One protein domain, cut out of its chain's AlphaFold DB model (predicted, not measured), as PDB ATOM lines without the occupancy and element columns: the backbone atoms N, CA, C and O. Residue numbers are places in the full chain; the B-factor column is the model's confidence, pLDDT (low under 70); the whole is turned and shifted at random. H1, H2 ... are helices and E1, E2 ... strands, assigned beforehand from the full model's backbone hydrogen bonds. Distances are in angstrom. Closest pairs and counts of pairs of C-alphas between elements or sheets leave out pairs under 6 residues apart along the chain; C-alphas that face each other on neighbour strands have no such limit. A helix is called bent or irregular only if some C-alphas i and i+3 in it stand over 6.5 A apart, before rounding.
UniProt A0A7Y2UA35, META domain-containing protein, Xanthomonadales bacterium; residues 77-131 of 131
ATOM      1  N   MET A  77      17.919  13.095 -24.461       67.38
ATOM      2  CA  MET A  77      18.725  11.989 -23.957       67.38
ATOM      3  C   MET A  77      19.934  11.833 -24.875       67.38
ATOM      4  O   MET A  77      19.781  11.585 -26.064       67.38
ATOM      5  N   SER A  78      21.142  11.983 -24.334       57.50
ATOM      6  CA  SER A  78      22.365  11.687 -25.075       57.50
ATOM      7  C   SER A  78      22.520  10.169 -25.175       57.50
ATOM      8  O   SER A  78      23.128   9.535 -24.310       57.50
ATOM      9  N   CYS A  79      21.936   9.570 -26.204       69.44
ATOM     10  CA  CYS A  79      22.317   8.233 -26.637       69.44
ATOM     11  C   CYS A  79      23.666   8.305 -27.387       69.44
ATOM     12  O   CYS A  79      24.090   9.394 -27.782       69.44
ATOM     13  N   PRO A  80      24.379   7.178 -27.583       83.56
ATOM     14  CA  PRO A  80      25.530   7.118 -28.488       83.56
ATOM     15  C   PRO A  80      25.238   7.810 -29.832       83.56
ATOM     16  O   PRO A  80      24.124   7.683 -30.341       83.56
ATOM     17  N   GLU A  81      26.221   8.511 -30.416       83.12
ATOM     18  CA  GLU A  81      26.017   9.371 -31.605       83.12
ATOM     19  C   GLU A  81      25.337   8.636 -32.772       83.12
ATOM     20  O   GLU A  81      24.488   9.211 -33.447       83.12
ATOM     21  N   GLU A  82      25.626   7.348 -32.967       83.25
ATOM     22  CA  GLU A  82      24.980   6.540 -34.009       83.25
ATOM     23  C   GLU A  82      23.458   6.448 -33.826       83.25
ATOM     24  O   GLU A  82      22.713   6.567 -34.795       83.25
ATOM     25  N   LEU A  83      22.982   6.300 -32.585       84.06
ATOM     26  CA  LEU A  83      21.550   6.239 -32.291       84.06
ATOM     27  C   LEU A  83      20.891   7.617 -32.415       84.06
ATOM     28  O   LEU A  83      19.777   7.704 -32.918       84.06
ATOM     29  N   MET A  84      21.590   8.691 -32.031       84.69
ATOM     30  CA  MET A  84      21.110  10.070 -32.212       84.69
ATOM     31  C   MET A  84      21.002  10.453 -33.692       84.69
ATOM     32  O   MET A  84      20.071  11.156 -34.084       84.69
ATOM     33  N   ARG A  85      21.940  10.002 -34.538       85.75
ATOM     34  CA  ARG A  85      21.847  10.218 -35.986       85.75
ATOM     35  C   ARG A  85      20.631   9.494 -36.558       85.75
ATOM     36  O   ARG A  85      19.845  10.125 -37.257       85.75
ATOM     37  N   THR A  86      20.443   8.223 -36.203       88.19
ATOM     38  CA  THR A  86      19.269   7.455 -36.634       88.19
ATOM     39  C   THR A  86      17.963   8.060 -36.124       88.19
ATOM     40  O   THR A  86      16.990   8.079 -36.864       88.19
ATOM     41  N   GLU A  87      17.924   8.605 -34.906       86.56
ATOM     42  CA  GLU A  87      16.749   9.321 -34.396       86.56
ATOM     43  C   GLU A  87      16.399  10.528 -35.271       86.56
ATOM     44  O   GLU A  87      15.247  10.673 -35.676       86.56
ATOM     45  N   ARG A  88      17.382  11.376 -35.597       87.88
ATOM     46  CA  ARG A  88      17.163  12.552 -36.451       87.88
ATOM     47  C   ARG A  88      16.650  12.154 -37.833       87.88
ATOM     48  O   ARG A  88      15.633  12.684 -38.263       87.88
ATOM     49  N   GLU A  89      17.311  11.191 -38.472       89.19
ATOM     50  CA  GLU A  89      16.920  10.673 -39.792       89.19
ATOM     51  C   GLU A  89      15.515  10.055 -39.761       89.19
ATOM     52  O   GLU A  89      14.709  10.265 -40.665       89.19
ATOM     53  N   TYR A  90      15.181   9.327 -38.695       89.00
ATOM     54  CA  TYR A  90      13.865   8.722 -38.525       89.00
ATOM     55  C   TYR A  90      12.762   9.770 -38.342       89.00
ATOM     56  O   TYR A  90      11.707   9.675 -38.966       89.00
ATOM     57  N   LEU A  91      12.992  10.777 -37.496       89.75
ATOM     58  CA  LEU A  91      12.025  11.849 -37.254       89.75
ATOM     59  C   LEU A  91      11.822  12.731 -38.492       89.75
ATOM     60  O   LEU A  91      10.690  13.124 -38.776       89.75
ATOM     61  N   GLU A  92      12.892  13.003 -39.239       88.62
ATOM     62  CA  GLU A  92      12.827  13.684 -40.533       88.62
ATOM     63  C   GLU A  92      11.976  12.877 -41.519       88.62
ATOM     64  O   GLU A  92      10.975  13.391 -42.023       88.62
ATOM     65  N   ALA A  93      12.262  11.581 -41.677       89.69
ATOM     66  CA  ALA A  93      11.500  10.706 -42.561       89.69
ATOM     67  C   ALA A  93      10.015  10.598 -42.163       89.69
ATOM     68  O   ALA A  93       9.131  10.573 -43.021       89.69
ATOM     69  N   LEU A  94       9.706  10.565 -40.861       92.12
ATOM     70  CA  LEU A  94       8.322  10.564 -40.373       92.12
ATOM     71  C   LEU A  94       7.558  11.840 -40.732       92.12
ATOM     72  O   LEU A  94       6.347  11.772 -40.945       92.12
ATOM     73  N   SER A  95       8.235  12.985 -40.801       89.00
ATOM     74  CA  SER A  95       7.595  14.262 -41.136       89.00
ATOM     75  C   SER A  95       7.126  14.337 -42.594       89.00
ATOM     76  O   SER A  95       6.207  15.093 -42.912       89.00
ATOM     77  N   GLU A  96       7.701  13.511 -43.469       90.62
ATOM     78  CA  GLU A  96       7.402  13.469 -44.904       90.62
ATOM     79  C   GLU A  96       6.346  12.419 -45.286       90.62
ATOM     80  O   GLU A  96       5.912  12.338 -46.444       90.62
ATOM     81  N   VAL A  97       5.926  11.585 -44.329       94.56
ATOM     82  CA  VAL A  97       4.928  10.538 -44.556       94.56
ATOM     83  C   VAL A  97       3.590  11.168 -44.927       94.56
ATOM     84  O   VAL A  97       3.019  11.965 -44.187       94.56
ATOM     85  N   ASN A  98       3.043  10.754 -46.070       93.44
ATOM     86  CA  ASN A  98       1.758  11.241 -46.576       93.44
ATOM     87  C   ASN A  98       0.669  10.161 -46.616       93.44
ATOM     88  O   ASN A  98      -0.512  10.478 -46.758       93.44
ATOM     89  N   SER A  99       1.038   8.885 -46.507       94.06
ATOM     90  CA  SER A  99       0.088   7.775 -46.507       94.06
ATOM     91  C   SER A  99       0.669   6.545 -45.822       94.06
ATOM     92  O   SER A  99       1.882   6.382 -45.722       94.06
ATOM     93  N   PHE A 100      -0.203   5.649 -45.365       96.06
ATOM     94  CA  PHE A 100       0.191   4.364 -44.796       96.06
ATOM     95  C   PHE A 100      -0.599   3.223 -45.436       96.06
ATOM     96  O   PHE A 100      -1.710   3.415 -45.934       96.06
ATOM     97  N   SER A 101      -0.035   2.021 -45.410       93.69
ATOM     98  CA  SER A 101      -0.714   0.796 -45.815       93.69
ATOM     99  C   SER A 101      -0.284  -0.381 -44.945       93.69
ATOM    100  O   SER A 101       0.753  -0.357 -44.283       93.69
ATOM    101  N   PHE A 102      -1.111  -1.422 -44.932       94.69
ATOM    102  CA  PHE A 102      -0.790  -2.686 -44.283       94.69
ATOM    103  C   PHE A 102      -0.697  -3.778 -45.341       94.69
ATOM    104  O   PHE A 102      -1.636  -3.983 -46.112       94.69
ATOM    105  N   HIS A 103       0.426  -4.493 -45.373       87.62
ATOM    106  CA  HIS A 103       0.635  -5.611 -46.287       87.62
ATOM    107  C   HIS A 103       1.294  -6.776 -45.550       87.62
ATOM    108  O   HIS A 103       2.364  -6.620 -44.965       87.62
ATOM    109  N   SER A 104       0.654  -7.950 -45.569       87.38
ATOM    110  CA  SER A 104       1.181  -9.182 -44.955       87.38
ATOM    111  C   SER A 104       1.569  -9.023 -43.473       87.38
ATOM    112  O   SER A 104       2.590  -9.535 -43.030       87.38
ATOM    113  N   GLY A 105       0.771  -8.269 -42.709       87.94
ATOM    114  CA  GLY A 105       1.012  -8.018 -41.280       87.94
ATOM    115  C   GLY A 105       2.086  -6.967 -40.973       87.94
ATOM    116  O   GLY A 105       2.366  -6.719 -39.803       87.94
ATOM    117  N   ARG A 106       2.658  -6.329 -41.999       91.56
ATOM    118  CA  ARG A 106       3.656  -5.260 -41.876       91.56
ATOM    119  C   ARG A 106       3.006  -3.902 -42.111       91.56
ATOM    120  O   ARG A 106       2.121  -3.781 -42.963       91.56
ATOM    121  N   LEU A 107       3.454  -2.897 -41.366       95.69
ATOM    122  CA  LEU A 107       3.072  -1.502 -41.574       95.69
ATOM    123  C   LEU A 107       4.050  -0.875 -42.570       95.69
ATOM    124  O   LEU A 107       5.260  -0.956 -42.386       95.69
ATOM    125  N   ALA A 108       3.518  -0.250 -43.613       95.75
ATOM    126  CA  ALA A 108       4.272   0.513 -44.591       95.75
ATOM    127  C   ALA A 108       3.873   1.989 -44.493       95.75
ATOM    128  O   ALA A 108       2.700   2.322 -44.666       95.75
ATOM    129  N   LEU A 109       4.833   2.870 -44.225       96.06
ATOM    130  CA  LEU A 109       4.649   4.321 -44.273       96.06
ATOM    131  C   LEU A 109       5.249   4.837 -45.575       96.06
ATOM    132  O   LEU A 109       6.438   4.641 -45.808       96.06
ATOM    133  N   ASN A 110       4.440   5.468 -46.422       94.56
ATOM    134  CA  ASN A 110       4.883   6.011 -47.699       94.56
ATOM    135  C   ASN A 110       5.097   7.514 -47.571       94.56
ATOM    136  O   ASN A 110       4.217   8.259 -47.126       94.56
ATOM    137  N   ALA A 111       6.264   7.942 -48.011       92.50
ATOM    138  CA  ALA A 111       6.708   9.317 -47.971       92.50
ATOM    139  C   ALA A 111       7.200   9.740 -49.355       92.50
ATOM    140  O   ALA A 111       7.376   8.922 -50.267       92.50
ATOM    141  N   LYS A 112       7.351  11.048 -49.527       89.62
ATOM    142  CA  LYS A 112       7.871  11.631 -50.755       89.62
ATOM    143  C   LYS A 112       8.930  12.655 -50.392       89.62
ATOM    144  O   LYS A 112       8.584  13.722 -49.898       89.62
ATOM    145  N   ASP A 113      10.163  12.342 -50.740       84.12
ATOM    146  CA  ASP A 113      11.267  13.286 -50.714       84.12
ATOM    147  C   ASP A 113      11.290  14.060 -52.045       84.12
ATOM    148  O   ASP A 113      10.982  13.526 -53.122       84.12
ATOM    149  N   ALA A 114      11.623  15.345 -51.969       73.94
ATOM    150  CA  ALA A 114      11.833  16.192 -53.130       73.94
ATOM    151  C   ALA A 114      13.024  15.720 -53.983       73.94
ATOM    152  O   ALA A 114      12.974  15.880 -55.205       73.94
ATOM    153  N   GLU A 115      14.053  15.123 -53.369       78.19
ATOM    154  CA  GLU A 115      15.265  14.666 -54.059       78.19
ATOM    155  C   GLU A 115      15.189  13.196 -54.493       78.19
ATOM    156  O   GLU A 115      15.429  12.885 -55.662       78.19
ATOM    157  N   ASN A 116      14.808  12.287 -53.593       72.19
ATOM    158  CA  ASN A 116      14.835  10.840 -53.845       72.19
ATOM    159  C   ASN A 116      13.508  10.252 -54.366       72.19
ATOM    160  O   ASN A 116      13.452   9.082 -54.756       72.19
ATOM    161  N   GLY A 117      12.434  11.047 -54.427       83.19
ATOM    162  CA  GLY A 117      11.124  10.599 -54.899       83.19
ATOM    163  C   GLY A 117      10.325   9.834 -53.838       83.19
ATOM    164  O   GLY A 117      10.342  10.177 -52.660       83.19
ATOM    165  N   LEU A 118       9.536   8.838 -54.256       89.06
ATOM    166  CA  LEU A 118       8.703   8.050 -53.337       89.06
ATOM    167  C   LEU A 118       9.542   6.991 -52.617       89.06
ATOM    168  O   LEU A 118      10.187   6.174 -53.275       89.06
ATOM    169  N   TYR A 119       9.463   6.953 -51.289       90.50
ATOM    170  CA  TYR A 119      10.105   5.928 -50.464       90.50
ATOM    171  C   TYR A 119       9.147   5.376 -49.403       90.50
ATOM    172  O   TYR A 119       8.124   5.986 -49.080       90.50
ATOM    173  N   THR A 120       9.470   4.191 -48.872       92.12
ATOM    174  CA  THR A 120       8.619   3.478 -47.912       92.12
ATOM    175  C   THR A 120       9.427   2.984 -46.715       92.12
ATOM    176  O   THR A 120      10.381   2.226 -46.882       92.12
ATOM    177  N   MET A 121       8.995   3.340 -45.504       93.88
ATOM    178  CA  MET A 121       9.475   2.731 -44.260       93.88
ATOM    179  C   MET A 121       8.617   1.510 -43.916       93.88
ATOM    180  O   MET A 121       7.390   1.610 -43.856       93.88
ATOM    181  N   LEU A 122       9.255   0.358 -43.696       93.69
ATOM    182  CA  LEU A 122       8.587  -0.911 -43.397       93.69
ATOM    183  C   LEU A 122       8.817  -1.319 -41.943       93.69
ATOM    184  O   LEU A 122       9.955  -1.447 -41.502       93.69
ATOM    185  N   PHE A 123       7.729  -1.593 -41.233       94.38
ATOM    186  CA  PHE A 123       7.730  -2.017 -39.840       94.38
ATOM    187  C   PHE A 123       7.121  -3.405 -39.717       94.38
ATOM    188  O   PHE A 123       6.096  -3.724 -40.330       94.38
ATOM    189  N   GLU A 124       7.740  -4.227 -38.885       92.12
ATOM    190  CA  GLU A 124       7.263  -5.565 -38.568       92.12
ATOM    191  C   GLU A 124       6.533  -5.561 -37.236       92.12
ATOM    192  O   GLU A 124       6.864  -4.813 -36.314       92.12
ATOM    193  N   ARG A 125       5.518  -6.417 -37.132       87.25
ATOM    194  CA  ARG A 125       4.946  -6.731 -35.834       87.25
ATOM    195  C   ARG A 125       6.005  -7.487 -35.037       87.25
ATOM    196  O   ARG A 125       6.455  -8.547 -35.461       87.25
ATOM    197  N   LEU A 126       6.343  -6.971 -33.862       84.19
ATOM    198  CA  LEU A 126       7.049  -7.759 -32.864       84.19
ATOM    199  C   LEU A 126       6.056  -8.774 -32.291       84.19
ATOM    200  O   LEU A 126       5.082  -8.399 -31.637       84.19
ATOM    201  N   GLU A 127       6.265 -10.055 -32.577       81.00
ATOM    202  CA  GLU A 127       5.593 -11.127 -31.847       81.00
ATOM    203  C   GLU A 127       6.114 -11.089 -30.403       81.00
ATOM    204  O   GLU A 127       7.321 -10.984 -30.182       81.00
ATOM    205  N   ASN A 128       5.211 -11.080 -29.420       66.12
ATOM    206  CA  ASN A 128       5.544 -10.873 -28.008       66.12
ATOM    207  C   ASN A 128       6.667 -11.832 -27.552       66.12
ATOM    208  O   ASN A 128       6.405 -13.017 -27.351       66.12
ATOM    209  N   GLY A 129       7.896 -11.322 -27.380       61.72
ATOM    210  CA  GLY A 129       9.041 -12.102 -26.887       61.72
ATOM    211  C   GLY A 129      10.385 -11.923 -27.610       61.72
ATOM    212  O   GLY A 129      11.141 -12.889 -27.689       61.72
ATOM    213  N   ALA A 130      10.717 -10.736 -28.128       48.06
ATOM    214  CA  ALA A 130      12.124 -10.410 -28.393       48.06
ATOM    215  C   ALA A 130      12.842 -10.140 -27.046       48.06
ATOM    216  O   ALA A 130      12.193  -9.584 -26.157       48.06
ATOM    217  N   PRO A 131      14.102 -10.588 -26.868       56.19
ATOM    218  CA  PRO A 131      14.810 -10.576 -25.582       56.19
ATOM    219  C   PRO A 131      14.990  -9.181 -24.977       56.19
ATOM    220  O   PRO A 131      15.118  -8.206 -25.751       56.19
TER     221      PRO A 131
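AT A GLANCE: This is residues 77 to 131 of the 131 residues of the protein "META domain-containing protein" of Xanthomonadales bacterium (UniProt A0A7Y2UA35). The model is a narrow, strongly twisted sheet of three strands, with one helix set at a corner to one end of it, an open and loose shape. Only the last part of H1, residues 90 to 95, meets the sheet; its residues 81 to 86 stick out free, and a tail without a named element, residues 124 to 131, runs on from E3 at the sheet's other end. The printed part has 55 residues, with one named helix and three named strands in the order H1, E1, E2, E3; the sheet's order is E1, E2, E3, antiparallel throughout, and the class is mixed, helices and strands. The whole is loose, with a radius of gyration of the C-alphas of 13.7 A, and flat, spanning 32 by 29 by 14 A.

IN THESE COORDINATES: Begin at Met 77 and find C-alpha 81 at (26.017, 9.371, -31.605); from there H1, residues 81 to 95, runs 21.3 A to C-alpha 95 at (7.595, 14.262, -41.136). Next comes E1, residues 97 to 103, 16.8 A long. E2, residues 106 to 113, is the longest strand by residues and measures 21.9 A. E3, residues 117 to 123, covers 19.9 A and ends at C-alpha 123, at (7.730, -2.017, -39.840).

HOW THE PARTS SIT: Start with the sheet, where E1, E2 and E3 form a meander, each strand the antiparallel neighbour of the one before. E1 and E2 are a hairpin with 152 degrees between their directions; look at N 101 and O 108, 2.9 A apart, and N 108 and O 101, 2.8 A apart, both within hydrogen-bond range. E2 and E3 are a hairpin too, at 156 degrees, with N 109 and O 121 at 2.9 A and N 123 and O 107 at 2.8 A, within hydrogen-bond range. E2 is the inner strand; E1 and E3 are the edge strands. H1 is on the sheet but only grazes it with its residues 90 to 95; the closest C-alphas of H1 and E2 are those of Ala 93 and Ala 111, 7.4 A apart. H1 and E3 are near each other, with 5 pairs of C-alphas within 10 A. In H1 every O i to N i+4 pair is within hydrogen-bond range, and the helix is not bent.

THE WHOLE: The two C-alphas farthest apart are those of Ala 114 and Gly 129, at 38.7 A, and residues 80 to 86 stand free. The printed part has no cut, and the links H1 to E1, E1 to E2 and E2 to E3 are tight. The mean pLDDT of the printed part is 85.2; look for values under 70 at residues 77 to 79 and 128 to 131, where Pro 131 is the chain's last residue.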